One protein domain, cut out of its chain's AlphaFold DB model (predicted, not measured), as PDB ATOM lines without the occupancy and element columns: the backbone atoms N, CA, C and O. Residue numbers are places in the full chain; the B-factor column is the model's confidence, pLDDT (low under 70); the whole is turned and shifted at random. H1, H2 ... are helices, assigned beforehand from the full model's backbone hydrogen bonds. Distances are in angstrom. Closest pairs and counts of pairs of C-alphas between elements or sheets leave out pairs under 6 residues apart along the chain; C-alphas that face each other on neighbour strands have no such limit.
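What this domain is: This is residues 50 to 251 of the 299 residues of an uncharacterized protein of Hasllibacter halocynthiae (UniProt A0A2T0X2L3). Two long helices, H1 and H8, run side by side in opposite ways as a long stem, and at one end a head of shorter helices gathers round H6. In the head H2 folds back along the last part of H1, H7 packs on H6 and on the end of H1, and H3 and H4 cover another side of H6, while a loop, residues 165 to 191, runs from the head back along the stem and returns to H6. The 202 printed residues hold eight named helices, H1 to H8 in chain order, and no named strand; the class is all helix. The whole is compact, with a radius of gyration of the C-alphas of 18.2 A, yet elongated, spanning 62 by 32 by 26 A.

Where its parts are: H1, residues 50 to 89, is 58.4 A long from C-alpha 50 at (-15.291, -21.062, 19.597) to C-alpha 89 at (6.410, 23.517, 50.489). H8, residues 224 to 251, is 40.4 A long and ends with C-alpha 251 at (-6.474, -21.044, 23.993). H2, residues 92 to 106, and H6, residues 192 to 206, each measure 21.1 A. H3 is residues 128 to 140, 18.1 A; H4 is 145 to 155, 15.3 A; H7 is 210 to 221, 16.0 A; H5 is 161 to 164, 4.8 A.

How they stand to each other: H1, H2, H6 and H8 form an up and down bundle, each helix running against the one before it. H1 touches H8 at a shallow tilt of 14 degrees, the closest C-alphas being those of Asp 52 and Gly 251, 4.6 A apart. H1 and H2 are a hairpin at 12 degrees; H1 touches H2 with residues 72 to 87 alone, closest at the C-alphas of Ala 86 and Ala 94, 4.9 A. The hub is H6, which touches five helices, among them H3, about perpendicular at 82 degrees, with the C-alphas of Val 132 and Ala 202 closest at 5.1 A. H6 and H7 are a hairpin at a steep tilt of 41 degrees, closest at the C-alphas of Gly 204 and Arg 213, 4.8 A. H4 and H7 only just touch, only at their ends, with 3 pairs of C-alphas within 8 A, the closest those of Pro 145 and Leu 212, 5.4 A. H5 touches no helix. Every O i to N i+4 pair is within hydrogen-bond range in H2, H3, H4, H6, H7 and H8; in H1 34 of 36 are, and H5 is too short for such a pair.

The domain as a whole: The C-alphas of Gly 50 and Ala 210 are the two farthest apart, 63.3 A. The printed part has no cut. The links H2 to H3 and H5 to H6 are long. Mean pLDDT of the printed part is 81.7; residue 112, residues 116 to 122 and residues 170 to 189 are under 70.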
ATOM      1  N   GLY A  50     -14.544 -22.067  18.840       77.00
ATOM      2  CA  GLY A  50     -15.291 -21.062  19.597       77.00
ATOM      3  C   GLY A  50     -14.573 -20.649  20.886       77.00
ATOM      4  O   GLY A  50     -14.452 -19.458  21.162       77.00
ATOM      5  N   ARG A  51     -14.046 -21.619  21.646       80.56
ATOM      6  CA  ARG A  51     -13.266 -21.359  22.866       80.56
ATOM      7  C   ARG A  51     -11.965 -20.611  22.590       80.56
ATOM      8  O   ARG A  51     -11.666 -19.679  23.328       80.56
ATOM      9  N   ASP A  52     -11.241 -20.968  21.532       78.50
ATOM     10  CA  ASP A  52     -10.005 -20.284  21.138       78.50
ATOM     11  C   ASP A  52     -10.270 -18.812  20.782       78.50
ATOM     12  O   ASP A  52      -9.616 -17.921  21.314       78.50
ATOM     13  N   ARG A  53     -11.318 -18.520  19.997       77.94
ATOM     14  CA  ARG A  53     -11.708 -17.132  19.676       77.94
ATOM     15  C   ARG A  53     -12.080 -16.317  20.910       77.94
ATOM     16  O   ARG A  53     -11.717 -15.146  20.997       77.94
ATOM     17  N   VAL A  54     -12.814 -16.915  21.849       83.62
ATOM     18  CA  VAL A  54     -13.168 -16.251  23.112       83.62
ATOM     19  C   VAL A  54     -11.913 -15.980  23.939       83.62
ATOM     20  O   VAL A  54     -11.759 -14.866  24.428       83.62
ATOM     21  N   ALA A  55     -10.995 -16.946  24.035       77.88
ATOM     22  CA  ALA A  55      -9.726 -16.784  24.737       77.88
ATOM     23  C   ALA A  55      -8.842 -15.693  24.106       77.88
ATOM     24  O   ALA A  55      -8.295 -14.864  24.824       77.88
ATOM     25  N   MET A  56      -8.758 -15.622  22.773       78.12
ATOM     26  CA  MET A  56      -8.006 -14.568  22.078       78.12
ATOM     27  C   MET A  56      -8.624 -13.181  22.277       78.12
ATOM     28  O   MET A  56      -7.910 -12.222  22.562       78.12
ATOM     29  N   ALA A  57      -9.951 -13.062  22.152       80.62
ATOM     30  CA  ALA A  57     -10.649 -11.799  22.394       80.62
ATOM     31  C   ALA A  57     -10.484 -11.328  23.846       80.62
ATOM     32  O   ALA A  57     -10.447 -10.128  24.118       80.62
ATOM     33  N   GLU A  58     -10.393 -12.275  24.773       81.44
ATOM     34  CA  GLU A  58     -10.142 -12.017  26.180       81.44
ATOM     35  C   GLU A  58      -8.704 -11.555  26.438       81.44
ATOM     36  O   GLU A  58      -8.512 -10.501  27.043       81.44
ATOM     37  N   ALA A  59      -7.705 -12.268  25.912       80.31
ATOM     38  CA  ALA A  59      -6.298 -11.884  26.012       80.31
ATOM     39  C   ALA A  59      -6.051 -10.473  25.450       80.31
ATOM     40  O   ALA A  59      -5.387  -9.652  26.076       80.31
ATOM     41  N   ASP A  60      -6.673 -10.141  24.319       82.81
ATOM     42  CA  ASP A  60      -6.598  -8.816  23.699       82.81
ATOM     43  C   ASP A  60      -7.258  -7.712  24.560       82.81
ATOM     44  O   ASP A  60      -6.782  -6.574  24.626       82.81
ATOM     45  N   ARG A  61      -8.340  -8.022  25.290       79.94
ATOM     46  CA  ARG A  61      -8.914  -7.092  26.285       79.94
ATOM     47  C   ARG A  61      -7.996  -6.907  27.488       79.94
ATOM     48  O   ARG A  61      -7.836  -5.768  27.926       79.94
ATOM     49  N   LEU A  62      -7.413  -7.988  28.001       81.94
ATOM     50  CA  LEU A  62      -6.492  -7.954  29.136       81.94
ATOM     51  C   LEU A  62      -5.219  -7.178  28.793       81.94
ATOM     52  O   LEU A  62      -4.827  -6.317  29.571       81.94
ATOM     53  N   ALA A  63      -4.657  -7.375  27.600       82.56
ATOM     54  CA  ALA A  63      -3.488  -6.639  27.122       82.56
ATOM     55  C   ALA A  63      -3.748  -5.126  27.058       82.56
ATOM     56  O   ALA A  63      -2.985  -4.334  27.606       82.56
ATOM     57  N   ARG A  64      -4.879  -4.703  26.472       81.25
ATOM     58  CA  ARG A  64      -5.265  -3.279  26.466       81.25
ATOM     59  C   ARG A  64      -5.451  -2.706  27.867       81.25
ATOM     60  O   ARG A  64      -5.191  -1.524  28.086       81.25
ATOM     61  N   PHE A  65      -5.972  -3.511  28.787       78.56
ATOM     62  CA  PHE A  65      -6.162  -3.092  30.166       78.56
ATOM     63  C   PHE A  65      -4.817  -2.969  30.895       78.56
ATOM     64  O   PHE A  65      -4.594  -1.941  31.524       78.56
ATOM     65  N   ALA A  66      -3.898  -3.923  30.720       81.38
ATOM     66  CA  ALA A  66      -2.537  -3.872  31.256       81.38
ATOM     67  C   ALA A  66      -1.784  -2.615  30.792       81.38
ATOM     68  O   ALA A  66      -1.309  -1.851  31.624       81.38
ATOM     69  N   THR A  67      -1.805  -2.294  29.492       83.56
ATOM     70  CA  THR A  67      -1.195  -1.052  28.973       83.56
ATOM     71  C   THR A  67      -1.779   0.211  29.620       83.56
ATOM     72  O   THR A  67      -1.084   1.211  29.804       83.56
ATOM     73  N   ARG A  68      -3.068   0.201  29.983       79.94
ATOM     74  CA  ARG A  68      -3.672   1.321  30.715       79.94
ATOM     75  C   ARG A  68      -3.184   1.383  32.166       79.94
ATOM     76  O   ARG A  68      -2.984   2.491  32.657       79.94
ATOM     77  N   LEU A  69      -3.013   0.244  32.840       81.25
ATOM     78  CA  LEU A  69      -2.464   0.189  34.201       81.25
ATOM     79  C   LEU A  69      -1.033   0.720  34.238       81.25
ATOM     80  O   LEU A  69      -0.750   1.594  35.048       81.25
ATOM     81  N   GLU A  70      -0.198   0.318  33.281       83.94
ATOM     82  CA  GLU A  70       1.164   0.839  33.125       83.94
ATOM     83  C   GLU A  70       1.165   2.367  32.955       83.94
ATOM     84  O   GLU A  70       1.927   3.084  33.607       83.94
ATOM     85  N   GLY A  71       0.266   2.889  32.115       83.62
ATOM     86  CA  GLY A  71       0.103   4.332  31.933       83.62
ATOM     87  C   GLY A  71      -0.349   5.051  33.210       83.62
ATOM     88  O   GLY A  71       0.158   6.129  33.528       83.62
ATOM     89  N   LEU A  72      -1.268   4.450  33.977       82.31
ATOM     90  CA  LEU A  72      -1.701   4.972  35.275       82.31
ATOM     91  C   LEU A  72      -0.563   4.955  36.296       82.31
ATOM     92  O   LEU A  72      -0.355   5.960  36.970       82.31
ATOM     93  N   GLN A  73       0.196   3.866  36.386       84.25
ATOM     94  CA  GLN A  73       1.339   3.763  37.286       84.25
ATOM     95  C   GLN A  73       2.392   4.826  36.956       84.25
ATOM     96  O   GLN A  73       2.792   5.581  37.840       84.25
ATOM     97  N   GLY A  74       2.747   4.992  35.678       86.19
ATOM     98  CA  GLY A  74       3.668   6.048  35.253       86.19
ATOM     99  C   GLY A  74       3.164   7.459  35.589       86.19
ATOM    100  O   GLY A  74       3.936   8.318  36.026       86.19
ATOM    101  N   ALA A  75       1.858   7.710  35.446       85.12
ATOM    102  CA  ALA A  75       1.250   8.980  35.838       85.12
ATOM    103  C   ALA A  75       1.279   9.205  37.361       85.12
ATOM    104  O   ALA A  75       1.490  10.341  37.804       85.12
ATOM    105  N   LEU A  76       1.084   8.150  38.157       84.88
ATOM    106  CA  LEU A  76       1.139   8.195  39.618       84.88
ATOM    107  C   LEU A  76       2.556   8.414  40.130       84.88
ATOM    108  O   LEU A  76       2.736   9.267  40.995       84.88
ATOM    109  N   ASP A  77       3.554   7.746  39.558       86.00
ATOM    110  CA  ASP A  77       4.959   7.923  39.929       86.00
ATOM    111  C   ASP A  77       5.418   9.363  39.654       86.00
ATOM    112  O   ASP A  77       5.973  10.039  40.527       86.00
ATOM    113  N   ALA A  78       5.093   9.885  38.465       86.94
ATOM    114  CA  ALA A  78       5.401  11.264  38.095       86.94
ATOM    115  C   ALA A  78       4.664  12.291  38.976       86.94
ATOM    116  O   ALA A  78       5.222  13.334  39.324       86.94
ATOM    117  N   SER A  79       3.412  12.010  39.348       89.12
ATOM    118  CA  SER A  79       2.619  12.900  40.205       89.12
ATOM    119  C   SER A  79       3.040  12.823  41.667       89.12
ATOM    120  O   SER A  79       3.054  13.848  42.340       89.12
ATOM    121  N   GLY A  80       3.426  11.648  42.164       87.62
ATOM    122  CA  GLY A  80       3.795  11.422  43.559       87.62
ATOM    123  C   GLY A  80       4.970  12.290  43.996       87.62
ATOM    124  O   GLY A  80       4.906  12.917  45.056       87.62
ATOM    125  N   ALA A  81       6.005  12.407  43.159       86.94
ATOM    126  CA  ALA A  81       7.141  13.291  43.423       86.94
ATOM    127  C   ALA A  81       6.711  14.765  43.533       86.94
ATOM    128  O   ALA A  81       7.081  15.455  44.485       86.94
ATOM    129  N   GLN A  82       5.878  15.232  42.599       90.19
ATOM    130  CA  GLN A  82       5.374  16.606  42.575       90.19
ATOM    131  C   GLN A  82       4.442  16.905  43.762       90.19
ATOM    132  O   GLN A  82       4.511  17.979  44.353       90.19
ATOM    133  N   ILE A  83       3.593  15.947  44.137       91.25
ATOM    134  CA  ILE A  83       2.669  16.051  45.271       91.25
ATOM    135  C   ILE A  83       3.433  16.083  46.597       91.25
ATOM    136  O   ILE A  83       3.112  16.893  47.465       91.25
ATOM    137  N   ALA A  84       4.468  15.255  46.752       89.12
ATOM    138  CA  ALA A  84       5.300  15.276  47.952       89.12
ATOM    139  C   ALA A  84       6.089  16.581  48.085       89.12
ATOM    140  O   ALA A  84       6.245  17.083  49.196       89.12
ATOM    141  N   GLU A  85       6.571  17.141  46.973       90.19
ATOM    142  CA  GLU A  85       7.203  18.462  46.969       90.19
ATOM    143  C   GLU A  85       6.215  19.550  47.396       90.19
ATOM    144  O   GLU A  85       6.492  20.309  48.322       90.19
ATOM    145  N   ALA A  86       5.021  19.568  46.800       91.19
ATOM    146  CA  ALA A  86       3.976  20.520  47.156       91.19
ATOM    147  C   ALA A  86       3.514  20.384  48.615       91.19
ATOM    148  O   ALA A  86       3.227  21.386  49.268       91.19
ATOM    149  N   GLY A  87       3.473  19.161  49.151       88.25
ATOM    150  CA  GLY A  87       3.192  18.908  50.562       88.25
ATOM    151  C   GLY A  87       4.292  19.415  51.502       88.25
ATOM    152  O   GLY A  87       3.989  19.853  52.609       88.25
ATOM    153  N   ARG A  88       5.562  19.396  51.074       90.31
ATOM    154  CA  ARG A  88       6.692  19.936  51.851       90.31
ATOM    155  C   ARG A  88       6.752  21.463  51.811       90.31
ATOM    156  O   ARG A  88       7.009  22.072  52.844       90.31
ATOM    157  N   ASP A  89       6.489  22.062  50.653       92.44
ATOM    158  CA  ASP A  89       6.410  23.517  50.489       92.44
ATOM    159  C   ASP A  89       5.176  24.107  51.197       92.44
ATOM    160  O   ASP A  89       5.243  25.140  51.859       92.44
ATOM    161  N   GLY A  90       4.027  23.432  51.089       88.12
ATOM    162  CA  GLY A  90       2.783  23.817  51.757       88.12
ATOM    163  C   GLY A  90       2.155  25.118  51.243       88.12
ATOM    164  O   GLY A  90       1.150  25.569  51.807       88.12
ATOM    165  N   SER A  91       2.710  25.735  50.192       92.56
ATOM    166  CA  SER A  91       2.129  26.933  49.594       92.56
ATOM    167  C   SER A  91       0.889  26.582  48.755       92.56
ATOM    168  O   SER A  91       0.875  25.566  48.051       92.56
ATOM    169  N   PRO A  92      -0.156  27.434  48.759       91.25
ATOM    170  CA  PRO A  92      -1.332  27.224  47.912       91.25
ATOM    171  C   PRO A  92      -0.981  27.092  46.422       91.25
ATOM    172  O   PRO A  92      -1.595  26.304  45.706       91.25
ATOM    173  N   GLY A  93       0.037  27.830  45.960       92.62
ATOM    174  CA  GLY A  93       0.504  27.801  44.574       92.62
ATOM    175  C   GLY A  93       1.137  26.466  44.181       92.62
ATOM    176  O   GLY A  93       0.788  25.916  43.139       92.62
ATOM    177  N   ALA A  94       2.015  25.908  45.021       92.75
ATOM    178  CA  ALA A  94       2.632  24.609  44.753       92.75
ATOM    179  C   ALA A  94       1.611  23.465  44.798       92.75
ATOM    180  O   ALA A  94       1.612  22.602  43.920       92.75
ATOM    181  N   ILE A  95       0.694  23.488  45.773       94.00
ATOM    182  CA  ILE A  95      -0.390  22.500  45.882       94.00
ATOM    183  C   ILE A  95      -1.304  22.567  44.655       94.00
ATOM    184  O   ILE A  95      -1.648  21.531  44.081       94.00
ATOM    185  N   ARG A  96      -1.643  23.776  44.190       93.62
ATOM    186  CA  ARG A  96      -2.421  23.955  42.962       93.62
ATOM    187  C   ARG A  96      -1.689  23.417  41.733       93.62
ATOM    188  O   ARG A  96      -2.286  22.677  40.961       93.62
ATOM    189  N   ALA A  97      -0.401  23.720  41.582       93.69
ATOM    190  CA  ALA A  97       0.397  23.206  40.472       93.69
ATOM    191  C   ALA A  97       0.479  21.666  40.477       93.69
ATOM    192  O   ALA A  97       0.471  21.041  39.414       93.69
ATOM    193  N   ALA A  98       0.536  21.041  41.659       93.19
ATOM    194  CA  ALA A  98       0.477  19.587  41.800       93.19
ATOM    195  C   ALA A  98      -0.888  19.011  41.386       93.19
ATOM    196  O   ALA A  98      -0.921  17.985  40.705       93.19
ATOM    197  N   LEU A  99      -1.993  19.683  41.730       92.69
ATOM    198  CA  LEU A  99      -3.336  19.311  41.274       92.69
ATOM    199  C   LEU A  99      -3.471  19.405  39.751       92.69
ATOM    200  O   LEU A  99      -3.908  18.441  39.124       92.69
ATOM    201  N   ASP A 100      -3.054  20.528  39.163       92.00
ATOM    202  CA  ASP A 100      -3.074  20.736  37.711       92.00
ATOM    203  C   ASP A 100      -2.249  19.658  36.992       92.00
ATOM    204  O   ASP A 100      -2.696  19.072  36.006       92.00
ATOM    205  N   GLY A 101      -1.060  19.341  37.516       91.62
ATOM    206  CA  GLY A 101      -0.197  18.292  36.975       91.62
ATOM    207  C   GLY A 101      -0.825  16.898  37.048       91.62
ATOM    208  O   GLY A 101      -0.784  16.161  36.062       91.62
ATOM    209  N   LEU A 102      -1.423  16.536  38.188       90.12
ATOM    210  CA  LEU A 102      -2.122  15.259  38.360       90.12
ATOM    211  C   LEU A 102      -3.283  15.131  37.366       90.12
ATOM    212  O   LEU A 102      -3.358  14.144  36.635       90.12
ATOM    213  N   LEU A 103      -4.165  16.133  37.309       87.75
ATOM    214  CA  LEU A 103      -5.349  16.105  36.448       87.75
ATOM    215  C   LEU A 103      -4.974  16.100  34.960       87.75
ATOM    216  O   LEU A 103      -5.524  15.308  34.202       87.75
ATOM    217  N   SER A 104      -3.971  16.886  34.561       88.06
ATOM    218  CA  SER A 104      -3.454  16.894  33.185       88.06
ATOM    219  C   SER A 104      -2.936  15.520  32.744       88.06
ATOM    220  O   SER A 104      -3.226  15.068  31.638       88.06
ATOM    221  N   ARG A 105      -2.216  14.803  33.621       87.44
ATOM    222  CA  ARG A 105      -1.751  13.437  33.327       87.44
ATOM    223  C   ARG A 105      -2.913  12.453  33.239       87.44
ATOM    224  O   ARG A 105      -2.943  11.640  32.326       87.44
ATOM    225  N   LEU A 106      -3.880  12.539  34.148       83.44
ATOM    226  CA  LEU A 106      -5.071  11.683  34.136       83.44
ATOM    227  C   LEU A 106      -5.944  11.888  32.886       83.44
ATOM    228  O   LEU A 106      -6.554  10.930  32.400       83.44
ATOM    229  N   ASP A 107      -5.944  13.105  32.344       81.44
ATOM    230  CA  ASP A 107      -6.635  13.481  31.109       81.44
ATOM    231  C   ASP A 107      -5.812  13.249  29.836       81.44
ATOM    232  O   ASP A 107      -6.319  13.445  28.729       81.44
ATOM    233  N   ALA A 108      -4.568  12.776  29.960       80.50
ATOM    234  CA  ALA A 108      -3.721  12.495  28.812       80.50
ATOM    235  C   ALA A 108      -4.355  11.420  27.899       80.50
ATOM    236  O   ALA A 108      -4.773  10.361  28.392       80.50
ATOM    237  N   PRO A 109      -4.390  11.632  26.567       77.56
ATOM    238  CA  PRO A 109      -4.944  10.664  25.622       77.56
ATOM    239  C   PRO A 109      -4.211   9.322  25.684       77.56
ATOM    240  O   PRO A 109      -2.992   9.281  25.541       77.56
ATOM    241  N   HIS A 110      -4.952   8.229  25.865       73.81
ATOM    242  CA  HIS A 110      -4.448   6.854  25.892       73.81
ATOM    243  C   HIS A 110      -5.386   5.925  25.113       73.81
ATOM    244  O   HIS A 110      -6.494   5.588  25.548       73.81
ATOM    245  N   GLY A 111      -4.935   5.502  23.930       73.94
ATOM    246  CA  GLY A 111      -5.756   4.735  22.995       73.94
ATOM    247  C   GLY A 111      -6.962   5.550  22.519       73.94
ATOM    248  O   GLY A 111      -6.802   6.613  21.930       73.94
ATOM    249  N   THR A 112      -8.175   5.055  22.773       67.81
ATOM    250  CA  THR A 112      -9.442   5.703  22.377       67.81
ATOM    251  C   THR A 112     -10.082   6.562  23.476       67.81
ATOM    252  O   THR A 112     -11.192   7.059  23.293       67.81
ATOM    253  N   GLY A 113      -9.421   6.735  24.625       71.88
ATOM    254  CA  GLY A 113      -9.926   7.530  25.749       71.88
ATOM    255  C   GLY A 113      -8.799   8.197  26.534       71.88
ATOM    256  O   GLY A 113      -7.729   8.441  25.986       71.88
ATOM    257  N   THR A 114      -9.033   8.486  27.811       75.88
ATOM    258  CA  THR A 114      -8.022   9.002  28.753       75.88
ATOM    259  C   THR A 114      -7.536   7.916  29.725       75.88
ATOM    260  O   THR A 114      -8.086   6.806  29.752       75.88
ATOM    261  N   LEU A 115      -6.519   8.227  30.541       74.38
ATOM    262  CA  LEU A 115      -6.039   7.337  31.610       74.38
ATOM    263  C   LEU A 115      -7.080   7.126  32.713       74.38
ATOM    264  O   LEU A 115      -7.360   5.981  33.065       74.38
ATOM    265  N   ALA A 116      -7.687   8.204  33.222       66.69
ATOM    266  CA  ALA A 116      -8.693   8.135  34.292       66.69
ATOM    267  C   ALA A 116     -10.067   7.620  33.834       66.69
ATOM    268  O   ALA A 116     -10.954   7.405  34.659       66.69
ATOM    269  N   GLY A 117     -10.248   7.396  32.534       63.19
ATOM    270  CA  GLY A 117     -11.430   6.761  31.975       63.19
ATOM    271  C   GLY A 117     -12.310   7.718  31.180       63.19
ATOM    272  O   GLY A 117     -12.684   8.800  31.630       63.19
ATOM    273  N   GLY A 118     -12.706   7.235  30.004       58.38
ATOM    274  CA  GLY A 118     -13.723   7.832  29.151       58.38
ATOM    275  C   GLY A 118     -13.203   8.413  27.841       58.38
ATOM    276  O   GLY A 118     -12.150   9.032  27.773       58.38
ATOM    277  N   ALA A 119     -13.998   8.210  26.791       51.00
ATOM    278  CA  ALA A 119     -13.879   8.862  25.487       51.00
ATOM    279  C   ALA A 119     -14.650  10.201  25.448       51.00
ATOM    280  O   ALA A 119     -15.021  10.682  24.378       51.00
ATOM    281  N   ALA A 120     -14.984  10.770  26.615       53.50
ATOM    282  CA  ALA A 120     -15.807  11.969  26.693       53.50
ATOM    283  C   ALA A 120     -14.991  13.194  26.240       53.50
ATOM    284  O   ALA A 120     -13.906  13.428  26.782       53.50
ATOM    285  N   PRO A 121     -15.493  14.003  25.288       53.75
ATOM    286  CA  PRO A 121     -14.821  15.228  24.881       53.75
ATOM    287  C   PRO A 121     -14.608  16.159  26.088       53.75
ATOM    288  O   PRO A 121     -15.569  16.635  26.700       53.75
ATOM    289  N   GLY A 122     -13.342  16.418  26.427       61.00
ATOM    290  CA  GLY A 122     -12.921  17.455  27.376       61.00
ATOM    291  C   GLY A 122     -12.377  16.999  28.740       61.00
ATOM    292  O   GLY A 122     -12.229  17.863  29.597       61.00
ATOM    293  N   GLY A 123     -12.151  15.705  28.989       70.69
ATOM    294  CA  GLY A 123     -11.467  15.237  30.211       70.69
ATOM    295  C   GLY A 123     -12.340  15.041  31.462       70.69
ATOM    296  O   GLY A 123     -13.529  15.379  31.496       70.69
ATOM    297  N   PHE A 124     -11.727  14.456  32.488       74.50
ATOM    298  CA  PHE A 124     -12.288  14.076  33.783       74.50
ATOM    299  C   PHE A 124     -12.760  15.287  34.589       74.50
ATOM    300  O   PHE A 124     -13.881  15.288  35.108       74.50
ATOM    301  N   VAL A 125     -11.927  16.329  34.634       79.25
ATOM    302  CA  VAL A 125     -12.213  17.605  35.294       79.25
ATOM    303  C   VAL A 125     -12.165  18.709  34.236       79.25
ATOM    304  O   VAL A 125     -11.082  19.077  33.792       79.25
ATOM    305  N   PRO A 126     -13.311  19.274  33.816       77.62
ATOM    306  CA  PRO A 126     -13.339  20.260  32.736       77.62
ATOM    307  C   PRO A 126     -12.682  21.597  33.108       77.62
ATOM    308  O   PRO A 126     -12.274  22.341  32.222       77.62
ATOM    309  N   SER A 127     -12.601  21.931  34.401       87.06
ATOM    310  CA  SER A 127     -11.911  23.128  34.885       87.06
ATOM    311  C   SER A 127     -11.405  22.925  36.310       87.06
ATOM    312  O   SER A 127     -12.197  22.812  37.249       87.06
ATOM    313  N   VAL A 128     -10.079  22.919  36.476       88.62
ATOM    314  CA  VAL A 128      -9.442  22.844  37.803       88.62
ATOM    315  C   VAL A 128      -9.771  24.081  38.630       88.62
ATOM    316  O   VAL A 128      -9.996  23.993  39.832       88.62
ATOM    317  N   GLU A 129      -9.877  25.240  37.986       91.00
ATOM    318  CA  GLU A 129     -10.269  26.473  38.658       91.00
ATOM    319  C   GLU A 129     -11.675  26.388  39.244       91.00
ATOM    320  O   GLU A 129     -11.854  26.682  40.427       91.00
ATOM    321  N   ALA A 130     -12.645  25.919  38.455       91.38
ATOM    322  CA  ALA A 130     -14.012  25.744  38.924       91.38
ATOM    323  C   ALA A 130     -14.098  24.679  40.029       91.38
ATOM    324  O   ALA A 130     -14.817  24.871  41.009       91.38
ATOM    325  N   LEU A 131     -13.326  23.590  39.908       90.81
ATOM    326  CA  LEU A 131     -13.245  22.541  40.925       90.81
ATOM    327  C   LEU A 131     -12.721  23.091  42.259       90.81
ATOM    328  O   LEU A 131     -13.347  22.885  43.298       90.81
ATOM    329  N   VAL A 132     -11.595  23.808  42.235       92.56
ATOM    330  CA  VAL A 132     -10.957  24.364  43.436       92.56
ATOM    331  C   VAL A 132     -11.831  25.444  44.079       92.56
ATOM    332  O   VAL A 132     -11.979  25.462  45.300       92.56
ATOM    333  N   ALA A 133     -12.457  26.310  43.277       92.75
ATOM    334  CA  ALA A 133     -13.377  27.327  43.781       92.75
ATOM    335  C   ALA A 133     -14.598  26.700  44.476       92.75
ATOM    336  O   ALA A 133     -14.958  27.103  45.584       92.75
ATOM    337  N   ALA A 134     -15.202  25.675  43.866       93.19
ATOM    338  CA  ALA A 134     -16.336  24.968  44.451       93.19
ATOM    339  C   ALA A 134     -15.946  24.197  45.724       93.19
ATOM    340  O   ALA A 134     -16.666  24.268  46.720       93.19
ATOM    341  N   ALA A 135     -14.784  23.535  45.735       92.25
ATOM    342  CA  ALA A 135     -14.257  22.876  46.932       92.25
ATOM    343  C   ALA A 135     -14.048  23.874  48.084       92.25
ATOM    344  O   ALA A 135     -14.407  23.586  49.225       92.25
ATOM    345  N   GLY A 136     -13.531  25.072  47.784       91.69
ATOM    346  CA  GLY A 136     -13.372  26.145  48.765       91.69
ATOM    347  C   GLY A 136     -14.701  26.632  49.342       91.69
ATOM    348  O   GLY A 136     -14.804  26.828  50.550       91.69
ATOM    349  N   ALA A 137     -15.737  26.760  48.509       92.81
ATOM    350  CA  ALA A 137     -17.075  27.130  48.967       92.81
ATOM    351  C   ALA A 137     -17.691  26.066  49.894       92.81
ATOM    352  O   ALA A 137     -18.296  26.413  50.907       92.81
ATOM    353  N   VAL A 138     -17.499  24.777  49.585       93.94
ATOM    354  CA  VAL A 138     -17.948  23.664  50.441       93.94
ATOM    355  C   VAL A 138     -17.208  23.669  51.780       93.94
ATOM    356  O   VAL A 138     -17.838  23.538  52.826       93.94
ATOM    357  N   ALA A 139     -15.888  23.865  51.762       91.88
ATOM    358  CA  ALA A 139     -15.078  23.928  52.974       91.88
ATOM    359  C   ALA A 139     -15.447  25.124  53.868       91.88
ATOM    360  O   ALA A 139     -15.520  24.978  55.082       91.88
ATOM    361  N   ALA A 140     -15.728  26.289  53.277       90.50
ATOM    362  CA  ALA A 140     -16.105  27.498  54.012       90.50
ATOM    363  C   ALA A 140     -17.501  27.420  54.662       90.50
ATOM    364  O   ALA A 140     -17.814  28.225  55.539       90.50
ATOM    365  N   ALA A 141     -18.346  26.475  54.242       91.94
ATOM    366  CA  ALA A 141     -19.689  26.289  54.791       91.94
ATOM    367  C   ALA A 141     -19.701  25.587  56.161       91.94
ATOM    368  O   ALA A 141     -20.754  25.504  56.795       91.94
ATOM    369  N   VAL A 142     -18.554  25.077  56.619       91.75
ATOM    370  CA  VAL A 142     -18.416  24.381  57.901       91.75
ATOM    371  C   VAL A 142     -17.317  25.024  58.757       91.75
ATOM    372  O   VAL A 142     -16.325  25.507  58.221       91.75
ATOM    373  N   PRO A 143     -17.488  25.065  60.090       83.56
ATOM    374  CA  PRO A 143     -16.618  25.849  60.971       83.56
ATOM    375  C   PRO A 143     -15.330  25.132  61.397       83.56
ATOM    376  O   PRO A 143     -14.455  25.768  61.976       83.56
ATOM    377  N   ASP A 144     -15.231  23.823  61.172       85.62
ATOM    378  CA  ASP A 144     -14.159  22.977  61.697       85.62
ATOM    379  C   ASP A 144     -13.293  22.389  60.559       85.62
ATOM    380  O   ASP A 144     -13.852  21.935  59.554       85.62
ATOM    381  N   PRO A 145     -11.950  22.366  60.689       84.00
ATOM    382  CA  PRO A 145     -11.043  21.815  59.678       84.00
ATOM    383  C   PRO A 145     -11.313  20.349  59.295       84.00
ATOM    384  O   PRO A 145     -11.217  19.985  58.118       84.00
ATOM    385  N   GLU A 146     -11.658  19.491  60.256       85.19
ATOM    386  CA  GLU A 146     -11.958  18.079  59.996       85.19
ATOM    387  C   GLU A 146     -13.314  17.942  59.292       85.19
ATOM    388  O   GLU A 146     -13.428  17.235  58.283       85.19
ATOM    389  N   ALA A 147     -14.312  18.706  59.742       89.75
ATOM    390  CA  ALA A 147     -15.608  18.806  59.081       89.75
ATOM    391  C   ALA A 147     -15.484  19.335  57.641       89.75
ATOM    392  O   ALA A 147     -16.162  18.823  56.750       89.75
ATOM    393  N   ALA A 148     -14.596  20.302  57.383       89.81
ATOM    394  CA  ALA A 148     -14.320  20.829  56.044       89.81
ATOM    395  C   ALA A 148     -13.768  19.746  55.119       89.81
ATOM    396  O   ALA A 148     -14.251  19.570  53.998       89.81
ATOM    397  N   ARG A 149     -12.802  18.963  55.606       88.12
ATOM    398  CA  ARG A 149     -12.230  17.853  54.842       88.12
ATOM    399  C   ARG A 149     -13.271  16.775  54.538       88.12
ATOM    400  O   ARG A 149     -13.357  16.315  53.400       88.12
ATOM    401  N   ALA A 150     -14.091  16.414  55.524       90.25
ATOM    402  CA  ALA A 150     -15.178  15.455  55.350       90.25
ATOM    403  C   ALA A 150     -16.253  15.963  54.372       90.25
ATOM    404  O   ALA A 150     -16.713  15.202  53.522       90.25
ATOM    405  N   ALA A 151     -16.614  17.248  54.440       93.12
ATOM    406  CA  ALA A 151     -17.592  17.866  53.549       93.12
ATOM    407  C   ALA A 151     -17.113  17.870  52.090       93.12
ATOM    408  O   ALA A 151     -17.867  17.482  51.197       93.12
ATOM    409  N   VAL A 152     -15.849  18.235  51.841       92.75
ATOM    410  CA  VAL A 152     -15.262  18.192  50.492       92.75
ATOM    411  C   VAL A 152     -15.157  16.753  49.983       92.75
ATOM    412  O   VAL A 152     -15.496  16.493  48.829       92.75
ATOM    413  N   ALA A 153     -14.759  15.799  50.829       90.38
ATOM    414  CA  ALA A 153     -14.713  14.386  50.456       90.38
ATOM    415  C   ALA A 153     -16.104  13.827  50.101       90.38
ATOM    416  O   ALA A 153     -16.242  13.118  49.107       90.38
ATOM    417  N   ALA A 154     -17.143  14.176  50.868       92.25
ATOM    418  CA  ALA A 154     -18.524  13.785  50.587       92.25
ATOM    419  C   ALA A 154     -19.064  14.449  49.310       92.25
ATOM    420  O   ALA A 154     -19.739  13.806  48.508       92.25
ATOM    421  N   TRP A 155     -18.727  15.720  49.084       93.00
ATOM    422  CA  TRP A 155     -19.079  16.453  47.866       93.00
ATOM    423  C   TRP A 155     -18.451  15.836  46.608       93.00
ATOM    424  O   TRP A 155     -19.114  15.745  45.570       93.00
ATOM    425  N   LEU A 156     -17.204  15.368  46.728       90.12
ATOM    426  CA  LEU A 156     -16.463  14.644  45.698       90.12
ATOM    427  C   LEU A 156     -16.788  13.154  45.641       90.12
ATOM    428  O   LEU A 156     -16.218  12.487  44.790       90.12
ATOM    429  N   ALA A 157     -17.637  12.586  46.497       88.12
ATOM    430  CA  ALA A 157     -17.944  11.156  46.450       88.12
ATOM    431  C   ALA A 157     -18.689  10.778  45.150       88.12
ATOM    432  O   ALA A 157     -19.290  11.647  44.510       88.12
ATOM    433  N   PRO A 158     -18.669   9.502  44.717       84.31
ATOM    434  CA  PRO A 158     -19.474   9.054  43.580       84.31
ATOM    435  C   PRO A 158     -20.961   9.384  43.774       84.31
ATOM    436  O   PRO A 158     -21.524   9.085  44.826       84.31
ATOM    437  N   GLY A 159     -21.599  10.009  42.778       83.12
ATOM    438  CA  GLY A 159     -22.968  10.531  42.897       83.12
ATOM    439  C   GLY A 159     -23.110  11.800  43.752       83.12
ATOM    440  O   GLY A 159     -24.229  12.249  43.995       83.12
ATOM    441  N   GLY A 160     -22.000  12.379  44.214       87.44
ATOM    442  CA  GLY A 160     -21.961  13.628  44.968       87.44
ATOM    443  C   GLY A 160     -22.257  14.862  44.111       87.44
ATOM    444  O   GLY A 160     -22.329  14.814  42.880       87.44
ATOM    445  N   ALA A 161     -22.414  16.013  44.766       89.81
ATOM    446  CA  ALA A 161     -22.824  17.241  44.086       89.81
ATOM    447  C   ALA A 161     -21.762  17.806  43.118       89.81
ATOM    448  O   ALA A 161     -22.128  18.566  42.222       89.81
ATOM    449  N   ALA A 162     -20.488  17.402  43.216       87.88
ATOM    450  CA  ALA A 162     -19.483  17.700  42.188       87.88
ATOM    451  C   ALA A 162     -19.842  17.093  40.817       87.88
ATOM    452  O   ALA A 162     -19.646  17.738  39.785       87.88
ATOM    453  N   GLU A 163     -20.398  15.876  40.798       87.00
ATOM    454  CA  GLU A 163     -20.847  15.222  39.561       87.00
ATOM    455  C   GLU A 163     -22.123  15.870  39.024       87.00
ATOM    456  O   GLU A 163     -22.215  16.157  37.832       87.00
ATOM    457  N   GLY A 164     -23.081  16.176  39.907       84.31
ATOM    458  CA  GLY A 164     -24.312  16.883  39.535       84.31
ATOM    459  C   GLY A 164     -24.056  18.279  38.951       84.31
ATOM    460  O   GLY A 164     -24.788  18.720  38.070       84.31
ATOM    461  N   ALA A 165     -22.986  18.946  39.395       85.12
ATOM    462  CA  ALA A 165     -22.529  20.228  38.860       85.12
ATOM    463  C   ALA A 165     -21.677  20.102  37.580       85.12
ATOM    464  O   ALA A 165     -21.259  21.117  37.024       85.12
ATOM    465  N   GLY A 166     -21.377  18.882  37.120       84.12
ATOM    466  CA  GLY A 166     -20.526  18.637  35.954       84.12
ATOM    467  C   GLY A 166     -19.046  18.980  36.160       84.12
ATOM    468  O   GLY A 166     -18.301  19.038  35.184       84.12
ATOM    469  N   LEU A 167     -18.606  19.197  37.405       84.69
ATOM    470  CA  LEU A 167     -17.207  19.491  37.757       84.69
ATOM    471  C   LEU A 167     -16.333  18.235  37.768       84.69
ATOM    472  O   LEU A 167     -15.117  18.320  37.622       84.69
ATOM    473  N   ILE A 168     -16.970  17.077  37.911       82.75
ATOM    474  CA  ILE A 168     -16.392  15.759  37.674       82.75
ATOM    475  C   ILE A 168     -17.319  15.028  36.716       82.75
ATOM    476  O   ILE A 168     -18.524  14.954  36.958       82.75
ATOM    477  N   ARG A 169     -16.774  14.501  35.620       76.06
ATOM    478  CA  ARG A 169     -17.587  13.863  34.580       76.06
ATOM    479  C   ARG A 169     -17.388  12.359  34.525       76.06
ATOM    480  O   ARG A 169     -16.447  11.957  33.840       76.06
ATOM    481  N   PRO A 170     -18.298  11.551  35.112       65.81
ATOM    482  CA  PRO A 170     -18.177  10.097  35.134       65.81
ATOM    483  C   PRO A 170     -17.938   9.545  33.725       65.81
ATOM    484  O   PRO A 170     -18.730   9.756  32.808       65.81
ATOM    485  N   GLY A 171     -16.827   8.836  33.558       61.25
ATOM    486  CA  GLY A 171     -16.465   8.129  32.337       61.25
ATOM    487  C   GLY A 171     -16.922   6.670  32.387       61.25
ATOM    488  O   GLY A 171     -17.129   6.127  33.477       61.25
ATOM    489  N   PRO A 172     -17.085   5.999  31.230       53.69
ATOM    490  CA  PRO A 172     -17.259   4.555  31.207       53.69
ATOM    491  C   PRO A 172     -16.104   3.882  31.950       53.69
ATOM    492  O   PRO A 172     -14.931   4.168  31.702       53.69
ATOM    493  N   LEU A 173     -16.472   2.989  32.863       55.72
ATOM    494  CA  LEU A 173     -15.544   2.237  33.693       55.72
ATOM    495  C   LEU A 173     -14.625   1.407  32.797       55.72
ATOM    496  O   LEU A 173     -15.100   0.696  31.906       55.72
ATOM    497  N   ALA A 174     -13.316   1.466  33.055       54.44
ATOM    498  CA  ALA A 174     -12.400   0.465  32.533       54.44
ATOM    499  C   ALA A 174     -12.757  -0.863  33.213       54.44
ATOM    500  O   ALA A 174     -12.344  -1.153  34.326       54.44
ATOM    501  N   THR A 175     -13.622  -1.641  32.574       55.81
ATOM    502  CA  THR A 175     -14.064  -2.919  33.114       55.81
ATOM    503  C   THR A 175     -12.996  -3.949  32.811       55.81
ATOM    504  O   THR A 175     -12.783  -4.308  31.652       55.81
ATOM    505  N   ALA A 176     -12.313  -4.418  33.857       57.91
ATOM    506  CA  ALA A 176     -11.560  -5.649  33.738       57.91
ATOM    507  C   ALA A 176     -12.544  -6.748  33.303       57.91
ATOM    508  O   ALA A 176     -13.692  -6.778  33.772       57.91
ATOM    509  N   PRO A 177     -12.151  -7.629  32.377       58.12
ATOM    510  CA  PRO A 177     -13.022  -8.711  31.974       58.12
ATOM    511  C   PRO A 177     -13.454  -9.570  33.172       58.12
ATOM    512  O   PRO A 177     -12.658  -9.783  34.092       58.12
ATOM    513  N   PRO A 178     -14.683 -10.112  33.174       58.25
ATOM    514  CA  PRO A 178     -15.198 -10.896  34.296       58.25
ATOM    515  C   PRO A 178     -14.335 -12.128  34.624       58.25
ATOM    516  O   PRO A 178     -14.256 -12.520  35.787       58.25
ATOM    517  N   SER A 179     -13.637 -12.693  33.634       53.91
ATOM    518  CA  SER A 179     -12.705 -13.826  33.768       53.91
ATOM    519  C   SER A 179     -11.494 -13.532  34.645       53.91
ATOM    520  O   SER A 179     -10.934 -14.451  35.224       53.91
ATOM    521  N   SER A 180     -11.111 -12.263  34.796       54.00
ATOM    522  CA  SER A 180      -9.973 -11.895  35.642       54.00
ATOM    523  C   SER A 180     -10.227 -12.058  37.140       54.00
ATOM    524  O   SER A 180      -9.319 -11.870  37.949       54.00
ATOM    525  N   GLY A 181     -11.481 -12.310  37.541       53.00
ATOM    526  CA  GLY A 181     -11.898 -12.258  38.942       53.00
ATOM    527  C   GLY A 181     -11.732 -10.871  39.579       53.00
ATOM    528  O   GLY A 181     -12.060 -10.690  40.749       53.00
ATOM    529  N   ALA A 182     -11.245  -9.876  38.826       51.78
ATOM    530  CA  ALA A 182     -11.048  -8.516  39.298       51.78
ATOM    531  C   ALA A 182     -12.385  -7.769  39.419       51.78
ATOM    532  O   ALA A 182     -12.505  -6.864  40.239       51.78
ATOM    533  N   GLY A 183     -13.413  -8.200  38.679       56.72
ATOM    534  CA  GLY A 183     -14.709  -7.529  38.632       56.72
ATOM    535  C   GLY A 183     -14.629  -6.183  37.909       56.72
ATOM    536  O   GLY A 183     -13.694  -5.904  37.164       56.72
ATOM    537  N   VAL A 184     -15.633  -5.333  38.120       54.09
ATOM    538  CA  VAL A 184     -15.600  -3.944  37.647       54.09
ATOM    539  C   VAL A 184     -14.624  -3.173  38.529       54.09
ATOM    540  O   VAL A 184     -14.976  -2.778  39.639       54.09
ATOM    541  N   VAL A 185     -13.395  -2.990  38.055       54.88
ATOM    542  CA  VAL A 185     -12.380  -2.241  38.793       54.88
ATOM    543  C   VAL A 185     -12.281  -0.822  38.256       54.88
ATOM    544  O   VAL A 185     -11.745  -0.590  37.178       54.88
ATOM    545  N   ASP A 186     -12.802   0.131  39.025       64.62
ATOM    546  CA  ASP A 186     -12.625   1.549  38.734       64.62
ATOM    547  C   ASP A 186     -11.367   2.074  39.428       64.62
ATOM    548  O   ASP A 186     -11.387   2.374  40.618       64.62
ATOM    549  N   LEU A 187     -10.271   2.148  38.677       59.69
ATOM    550  CA  LEU A 187      -9.023   2.792  39.105       59.69
ATOM    551  C   LEU A 187      -8.942   4.271  38.729       59.69
ATOM    552  O   LEU A 187      -7.947   4.932  39.017       59.69
ATOM    553  N   GLY A 188      -9.953   4.773  38.033       67.38
ATOM    554  CA  GLY A 188      -9.988   6.137  37.565       67.38
ATOM    555  C   GLY A 188     -11.016   6.915  38.355       67.38
ATOM    556  O   GLY A 188     -10.899   7.139  39.559       67.38
ATOM    557  N   GLN A 189     -12.046   7.344  37.648       66.50
ATOM    558  CA  GLN A 189     -12.956   8.365  38.114       66.50
ATOM    559  C   GLN A 189     -13.665   8.094  39.435       66.50
ATOM    560  O   GLN A 189     -13.966   9.072  40.107       66.50
ATOM    561  N   ARG A 190     -13.993   6.852  39.816       73.31
ATOM    562  CA  ARG A 190     -14.664   6.558  41.103       73.31
ATOM    563  C   ARG A 190     -13.741   5.955  42.151       73.31
ATOM    564  O   ARG A 190     -14.237   5.603  43.220       73.31
ATOM    565  N   ASP A 191     -12.436   5.868  41.891       79.00
ATOM    566  CA  ASP A 191     -11.502   5.388  42.903       79.00
ATOM    567  C   ASP A 191     -11.527   6.335  44.126       79.00
ATOM    568  O   ASP A 191     -11.303   7.548  43.995       79.00
ATOM    569  N   PRO A 192     -11.829   5.820  45.333       80.12
ATOM    570  CA  PRO A 192     -11.974   6.654  46.522       80.12
ATOM    571  C   PRO A 192     -10.643   7.265  46.978       80.12
ATOM    572  O   PRO A 192     -10.646   8.356  47.548       80.12
ATOM    573  N   GLY A 193      -9.505   6.612  46.711       82.06
ATOM    574  CA  GLY A 193      -8.191   7.165  47.041       82.06
ATOM    575  C   GLY A 193      -7.798   8.305  46.110       82.06
ATOM    576  O   GLY A 193      -7.318   9.329  46.590       82.06
ATOM    577  N   LEU A 194      -8.078   8.188  44.810       83.56
ATOM    578  CA  LEU A 194      -7.876   9.270  43.854       83.56
ATOM    579  C   LEU A 194      -8.753  10.480  44.196       83.56
ATOM    580  O   LEU A 194      -8.264  11.608  44.233       83.56
ATOM    581  N   ARG A 195     -10.034  10.262  44.516       86.62
ATOM    582  CA  ARG A 195     -10.941  11.344  44.935       86.62
ATOM    583  C   ARG A 195     -10.500  12.009  46.231       86.62
ATOM    584  O   ARG A 195     -10.569  13.230  46.333       86.62
ATOM    585  N   ARG A 196      -9.998  11.234  47.196       87.06
ATOM    586  CA  ARG A 196      -9.413  11.769  48.432       87.06
ATOM    587  C   ARG A 196      -8.157  12.593  48.156       87.06
ATOM    588  O   ARG A 196      -8.003  13.666  48.725       87.06
ATOM    589  N   LEU A 197      -7.293  12.130  47.258       88.69
ATOM    590  CA  LEU A 197      -6.102  12.870  46.853       88.69
ATOM    591  C   LEU A 197      -6.473  14.211  46.200       88.69
ATOM    592  O   LEU A 197      -5.920  15.247  46.559       88.69
ATOM    593  N   ILE A 198      -7.452  14.201  45.292       90.25
ATOM    594  CA  ILE A 198      -7.988  15.414  44.658       90.25
ATOM    595  C   ILE A 198      -8.616  16.345  45.702       90.25
ATOM    596  O   ILE A 198      -8.388  17.550  45.638       90.25
ATOM    597  N   ALA A 199      -9.359  15.808  46.676       90.06
ATOM    598  CA  ALA A 199      -9.939  16.581  47.776       90.06
ATOM    599  C   ALA A 199      -8.861  17.311  48.585       90.06
ATOM    600  O   ALA A 199      -8.962  18.515  48.806       90.06
ATOM    601  N   ASP A 200      -7.816  16.589  48.990       90.06
ATOM    602  CA  ASP A 200      -6.732  17.122  49.811       90.06
ATOM    603  C   ASP A 200      -5.927  18.196  49.064       90.06
ATOM    604  O   ASP A 200      -5.603  19.244  49.630       90.06
ATOM    605  N   LEU A 201      -5.667  17.975  47.773       92.38
ATOM    606  CA  LEU A 201      -5.033  18.952  46.890       92.38
ATOM    607  C   LEU A 201      -5.911  20.198  46.687       92.38
ATOM    608  O   LEU A 201      -5.437  21.321  46.848       92.38
ATOM    609  N   ALA A 202      -7.197  20.028  46.371       92.81
ATOM    610  CA  ALA A 202      -8.113  21.146  46.154       92.81
ATOM    611  C   ALA A 202      -8.283  21.991  47.425       92.81
ATOM    612  O   ALA A 202      -8.239  23.220  47.363       92.81
ATOM    613  N   LEU A 203      -8.410  21.335  48.582       91.06
ATOM    614  CA  LEU A 203      -8.553  21.995  49.875       91.06
ATOM    615  C   LEU A 203      -7.288  22.769  50.259       91.06
ATOM    616  O   LEU A 203      -7.376  23.939  50.630       91.06
ATOM    617  N   GLY A 204      -6.111  22.151  50.117       90.56
ATOM    618  CA  GLY A 204      -4.828  22.802  50.388       90.56
ATOM    619  C   GLY A 204      -4.536  23.987  49.459       90.56
ATOM    620  O   GLY A 204      -3.895  24.949  49.879       90.56
ATOM    621  N   ALA A 205      -5.044  23.954  48.223       92.81
ATOM    622  CA  ALA A 205      -4.864  25.023  47.243       92.81
ATOM    623  C   ALA A 205      -5.737  26.266  47.497       92.81
ATOM    624  O   ALA A 205      -5.389  27.346  47.023       92.81
ATOM    625  N   VAL A 206      -6.870  26.135  48.198       91.81
ATOM    626  CA  VAL A 206      -7.866  27.221  48.328       91.81
ATOM    627  C   VAL A 206      -8.064  27.720  49.752       91.81
ATOM    628  O   VAL A 206      -8.506  28.852  49.942       91.81
ATOM    629  N   THR A 207      -7.759  26.904  50.765       89.38
ATOM    630  CA  THR A 207      -8.126  27.256  52.137       89.38
ATOM    631  C   THR A 207      -7.288  28.420  52.697       89.38
ATOM    632  O   THR A 207      -6.045  28.364  52.706       89.38
ATOM    633  N   PRO A 208      -7.936  29.482  53.218       85.94
ATOM    634  CA  PRO A 208      -7.236  30.554  53.922       85.94
ATOM    635  C   PRO A 208      -6.757  30.108  55.311       85.94
ATOM    636  O   PRO A 208      -5.804  30.683  55.838       85.94
ATOM    637  N   ASP A 209      -7.357  29.058  55.878       86.75
ATOM    638  CA  ASP A 209      -7.008  28.510  57.186       86.75
ATOM    639  C   ASP A 209      -5.630  27.825  57.141       86.75
ATOM    640  O   ASP A 209      -5.395  26.881  56.380       86.75
ATOM    641  N   ALA A 210      -4.688  28.329  57.939       86.56
ATOM    642  CA  ALA A 210      -3.312  27.845  57.950       86.56
ATOM    643  C   ALA A 210      -3.171  26.435  58.545       86.56
ATOM    644  O   ALA A 210      -2.279  25.693  58.126       86.56
ATOM    645  N   ASP A 211      -4.033  26.055  59.485       86.06
ATOM    646  CA  ASP A 211      -3.993  24.748  60.137       86.06
ATOM    647  C   ASP A 211      -4.606  23.685  59.231       86.06
ATOM    648  O   ASP A 211      -3.996  22.630  59.021       86.06
ATOM    649  N   LEU A 212      -5.728  24.002  58.576       84.56
ATOM    650  CA  LEU A 212      -6.300  23.131  57.552       84.56
ATOM    651  C   LEU A 212      -5.311  22.920  56.403       84.56
ATOM    652  O   LEU A 212      -5.080  21.779  55.994       84.56
ATOM    653  N   ARG A 213      -4.653  23.990  55.938       89.75
ATOM    654  CA  ARG A 213      -3.626  23.900  54.890       89.75
ATOM    655  C   ARG A 213      -2.455  23.021  55.309       89.75
ATOM    656  O   ARG A 213      -2.046  22.155  54.542       89.75
ATOM    657  N   ARG A 214      -1.940  23.193  56.531       86.75
ATOM    658  CA  ARG A 214      -0.838  22.377  57.059       86.75
ATOM    659  C   ARG A 214      -1.239  20.907  57.180       86.75
ATOM    660  O   ARG A 214      -0.440  20.036  56.854       86.75
ATOM    661  N   SER A 215      -2.480  20.625  57.578       86.44
ATOM    662  CA  SER A 215      -3.006  19.257  57.646       86.44
ATOM    663  C   SER A 215      -3.169  18.605  56.264       86.44
ATOM    664  O   SER A 215      -2.968  17.399  56.113       86.44
ATOM    665  N   ALA A 216      -3.539  19.382  55.241       85.94
ATOM    666  CA  ALA A 216      -3.605  18.916  53.860       85.94
ATOM    667  C   ALA A 216      -2.191  18.640  53.334       85.94
ATOM    668  O   ALA A 216      -1.907  17.532  52.888       85.94
ATOM    669  N   ALA A 217      -1.276  19.596  53.499       85.94
ATOM    670  CA  ALA A 217       0.123  19.483  53.104       85.94
ATOM    671  C   ALA A 217       0.827  18.276  53.758       85.94
ATOM    672  O   ALA A 217       1.492  17.507  53.068       85.94
ATOM    673  N   ALA A 218       0.604  18.039  55.055       86.25
ATOM    674  CA  ALA A 218       1.143  16.879  55.766       86.25
ATOM    675  C   ALA A 218       0.626  15.543  55.202       86.25
ATOM    676  O   ALA A 218       1.399  14.597  55.050       86.25
ATOM    677  N   ALA A 219      -0.661  15.462  54.846       85.12
ATOM    678  CA  ALA A 219      -1.227  14.264  54.226       85.12
ATOM    679  C   ALA A 219      -0.636  13.995  52.830       85.12
ATOM    680  O   ALA A 219      -0.368  12.843  52.489       85.12
ATOM    681  N   LEU A 220      -0.389  15.053  52.051       86.62
ATOM    682  CA  LEU A 220       0.246  14.969  50.733       86.62
ATOM    683  C   LEU A 220       1.727  14.569  50.838       86.62
ATOM    684  O   LEU A 220       2.189  13.705  50.095       86.62
ATOM    685  N   ALA A 221       2.458  15.144  51.797       82.44
ATOM    686  CA  ALA A 221       3.866  14.835  52.051       82.44
ATOM    687  C   ALA A 221       4.077  13.391  52.528       82.44
ATOM    688  O   ALA A 221       5.083  12.773  52.187       82.44
ATOM    689  N   GLY A 222       3.122  12.840  53.283       78.31
ATOM    690  CA  GLY A 222       3.169  11.461  53.762       78.31
ATOM    691  C   GLY A 222       3.010  10.398  52.670       78.31
ATOM    692  O   GLY A 222       3.173   9.221  52.973       78.31
ATOM    693  N   GLN A 223       2.662  10.781  51.432       70.38
ATOM    694  CA  GLN A 223       2.465   9.894  50.271       70.38
ATOM    695  C   GLN A 223       1.540   8.679  50.491       70.38
ATOM    696  O   GLN A 223       1.462   7.801  49.635       70.38
ATOM    697  N   GLY A 224       0.788   8.621  51.595       76.81
ATOM    698  CA  GLY A 224      -0.049   7.467  51.929       76.81
ATOM    699  C   GLY A 224      -1.102   7.191  50.857       76.81
ATOM    700  O   GLY A 224      -1.234   6.060  50.409       76.81
ATOM    701  N   ALA A 225      -1.780   8.235  50.371       74.62
ATOM    702  CA  ALA A 225      -2.804   8.100  49.335       74.62
ATOM    703  C   ALA A 225      -2.228   7.652  47.978       74.62
ATOM    704  O   ALA A 225      -2.833   6.826  47.297       74.62
ATOM    705  N   THR A 226      -1.053   8.161  47.589       80.00
ATOM    706  CA  THR A 226      -0.384   7.761  46.340       80.00
ATOM    707  C   THR A 226       0.170   6.340  46.429       80.00
ATOM    708  O   THR A 226       0.016   5.576  45.483       80.00
ATOM    709  N   ALA A 227       0.747   5.956  47.572       82.44
ATOM    710  CA  ALA A 227       1.243   4.603  47.810       82.44
ATOM    711  C   ALA A 227       0.103   3.575  47.891       82.44
ATOM    712  O   ALA A 227       0.219   2.477  47.353       82.44
ATOM    713  N   GLU A 228      -1.022   3.930  48.515       82.88
ATOM    714  CA  GLU A 228      -2.220   3.089  48.570       82.88
ATOM    715  C   GLU A 228      -2.807   2.865  47.171       82.88
ATOM    716  O   GLU A 228      -3.152   1.736  46.813       82.88
ATOM    717  N   LEU A 229      -2.879   3.924  46.357       80.81
ATOM    718  CA  LEU A 229      -3.348   3.832  44.978       80.81
ATOM    719  C   LEU A 229      -2.398   2.985  44.117       80.81
ATOM    720  O   LEU A 229      -2.867   2.089  43.420       80.81
ATOM    721  N   ALA A 230      -1.082   3.188  44.229       82.94
ATOM    722  CA  ALA A 230      -0.084   2.358  43.552       82.94
ATOM    723  C   ALA A 230      -0.185   0.880  43.976       82.94
ATOM    724  O   ALA A 230      -0.165  -0.016  43.136       82.94
ATOM    725  N   GLY A 231      -0.385   0.613  45.271       83.50
ATOM    726  CA  GLY A 231      -0.601  -0.739  45.785       83.50
ATOM    727  C   GLY A 231      -1.870  -1.393  45.230       83.50
ATOM    728  O   GLY A 231      -1.852  -2.574  44.879       83.50
ATOM    729  N   ARG A 232      -2.970  -0.637  45.089       81.62
ATOM    730  CA  ARG A 232      -4.184  -1.133  44.419       81.62
ATOM    731  C   ARG A 232      -3.928  -1.456  42.953       81.62
ATOM    732  O   ARG A 232      -4.332  -2.534  42.523       81.62
ATOM    733  N   VAL A 233      -3.264  -0.561  42.218       82.75
ATOM    734  CA  VAL A 233      -2.893  -0.779  40.809       82.75
ATOM    735  C   VAL A 233      -2.089  -2.073  40.672       82.75
ATOM    736  O   VAL A 233      -2.532  -2.966  39.956       82.75
ATOM    737  N   GLY A 234      -1.032  -2.261  41.468       83.31
ATOM    738  CA  GLY A 234      -0.219  -3.485  41.432       83.31
ATOM    739  C   GLY A 234      -0.995  -4.767  41.775       83.31
ATOM    740  O   GLY A 234      -0.800  -5.819  41.166       83.31
ATOM    741  N   MET A 235      -1.952  -4.702  42.708       83.12
ATOM    742  CA  MET A 235      -2.838  -5.841  42.999       83.12
ATOM    743  C   MET A 235      -3.736  -6.210  41.814       83.12
ATOM    744  O   MET A 235      -4.112  -7.376  41.664       83.12
ATOM    745  N   ILE A 236      -4.120  -5.231  41.001       81.19
ATOM    746  CA  ILE A 236      -4.947  -5.439  39.813       81.19
ATOM    747  C   ILE A 236      -4.090  -5.955  38.663       81.19
ATOM    748  O   ILE A 236      -4.524  -6.892  38.000       81.19
ATOM    749  N   GLU A 237      -2.874  -5.439  38.488       82.88
ATOM    750  CA  GLU A 237      -1.888  -5.965  37.535       82.88
ATOM    751  C   GLU A 237      -1.655  -7.459  37.759       82.88
ATOM    752  O   GLU A 237      -1.877  -8.251  36.849       82.88
ATOM    753  N   MET A 238      -1.391  -7.886  39.001       82.88
ATOM    754  CA  MET A 238      -1.244  -9.316  39.306       82.88
ATOM    755  C   MET A 238      -2.471 -10.156  38.917       82.88
ATOM    756  O   MET A 238      -2.341 -11.312  38.506       82.88
ATOM    757  N   ARG A 239      -3.686  -9.615  39.077       83.06
ATOM    758  CA  ARG A 239      -4.921 -10.322  38.695       83.06
ATOM    759  C   ARG A 239      -5.065 -10.407  37.181       83.06
ATOM    760  O   ARG A 239      -5.497 -11.441  36.681       83.06
ATOM    761  N   VAL A 240      -4.702  -9.345  36.470       83.00
ATOM    762  CA  VAL A 240      -4.719  -9.283  35.004       83.00
ATOM    763  C   VAL A 240      -3.695 -10.247  34.419       83.00
ATOM    764  O   VAL A 240      -4.054 -11.019  33.536       83.00
ATOM    765  N   ASP A 241      -2.483 -10.289  34.965       83.69
ATOM    766  CA  ASP A 241      -1.427 -11.214  34.541       83.69
ATOM    767  C   ASP A 241      -1.838 -12.673  34.744       83.69
ATOM    768  O   ASP A 241      -1.670 -13.526  33.863       83.69
ATOM    769  N   ARG A 242      -2.447 -12.968  35.899       84.56
ATOM    770  CA  ARG A 242      -3.018 -14.290  36.170       84.56
ATOM    771  C   ARG A 242      -4.111 -14.635  35.156       84.56
ATOM    772  O   ARG A 242      -4.098 -15.736  34.609       84.56
ATOM    773  N   ALA A 243      -5.036 -13.714  34.899       82.62
ATOM    774  CA  ALA A 243      -6.124 -13.908  33.943       82.62
ATOM    775  C   ALA A 243      -5.611 -14.120  32.514       82.62
ATOM    776  O   ALA A 243      -6.134 -14.963  31.790       82.62
ATOM    777  N   GLY A 244      -4.566 -13.384  32.125       82.88
ATOM    778  CA  GLY A 244      -3.910 -13.520  30.827       82.88
ATOM    779  C   GLY A 244      -3.300 -14.906  30.676       82.88
ATOM    780  O   GLY A 244      -3.583 -15.604  29.706       82.88
ATOM    781  N   SER A 245      -2.583 -15.364  31.704       85.94
ATOM    782  CA  SER A 245      -2.012 -16.715  31.750       85.94
ATOM    783  C   SER A 245      -3.086 -17.810  31.641       85.94
ATOM    784  O   SER A 245      -2.890 -18.818  30.960       85.94
ATOM    785  N   GLU A 246      -4.238 -17.624  32.294       84.75
ATOM    786  CA  GLU A 246      -5.377 -18.547  32.205       84.75
ATOM    787  C   GLU A 246      -6.023 -18.543  30.810       84.75
ATOM    788  O   GLU A 246      -6.326 -19.613  30.271       84.75
ATOM    789  N   ALA A 247      -6.200 -17.367  30.200       82.38
ATOM    790  CA  ALA A 247      -6.731 -17.227  28.845       82.38
ATOM    791  C   ALA A 247      -5.803 -17.881  27.808       82.38
ATOM    792  O   ALA A 247      -6.264 -18.648  26.958       82.38
ATOM    793  N   ASP A 248      -4.492 -17.669  27.925       83.00
ATOM    794  CA  ASP A 248      -3.491 -18.278  27.050       83.00
ATOM    795  C   ASP A 248      -3.471 -19.802  27.181       83.00
ATOM    796  O   ASP A 248      -3.451 -20.522  26.174       83.00
ATOM    797  N   ALA A 249      -3.550 -20.317  28.413       86.94
ATOM    798  CA  ALA A 249      -3.653 -21.749  28.668       86.94
ATOM    799  C   ALA A 249      -4.937 -22.348  28.069       86.94
ATOM    800  O   ALA A 249      -4.888 -23.424  27.462       86.94
ATOM    801  N   ALA A 250      -6.072 -21.649  28.187       83.00
ATOM    802  CA  ALA A 250      -7.347 -22.066  27.604       83.00
ATOM    803  C   ALA A 250      -7.297 -22.094  26.068       83.00
ATOM    804  O   ALA A 250      -7.735 -23.074  25.461       83.00
ATOM    805  N   GLY A 251      -6.706 -21.073  25.438       84.25
ATOM    806  CA  GLY A 251      -6.474 -21.044  23.993       84.25
ATOM    807  C   GLY A 251      -5.550 -22.179  23.541       84.25
ATOM    808  O   GLY A 251      -5.862 -22.914  22.606       84.25
TER     809      GLY A 251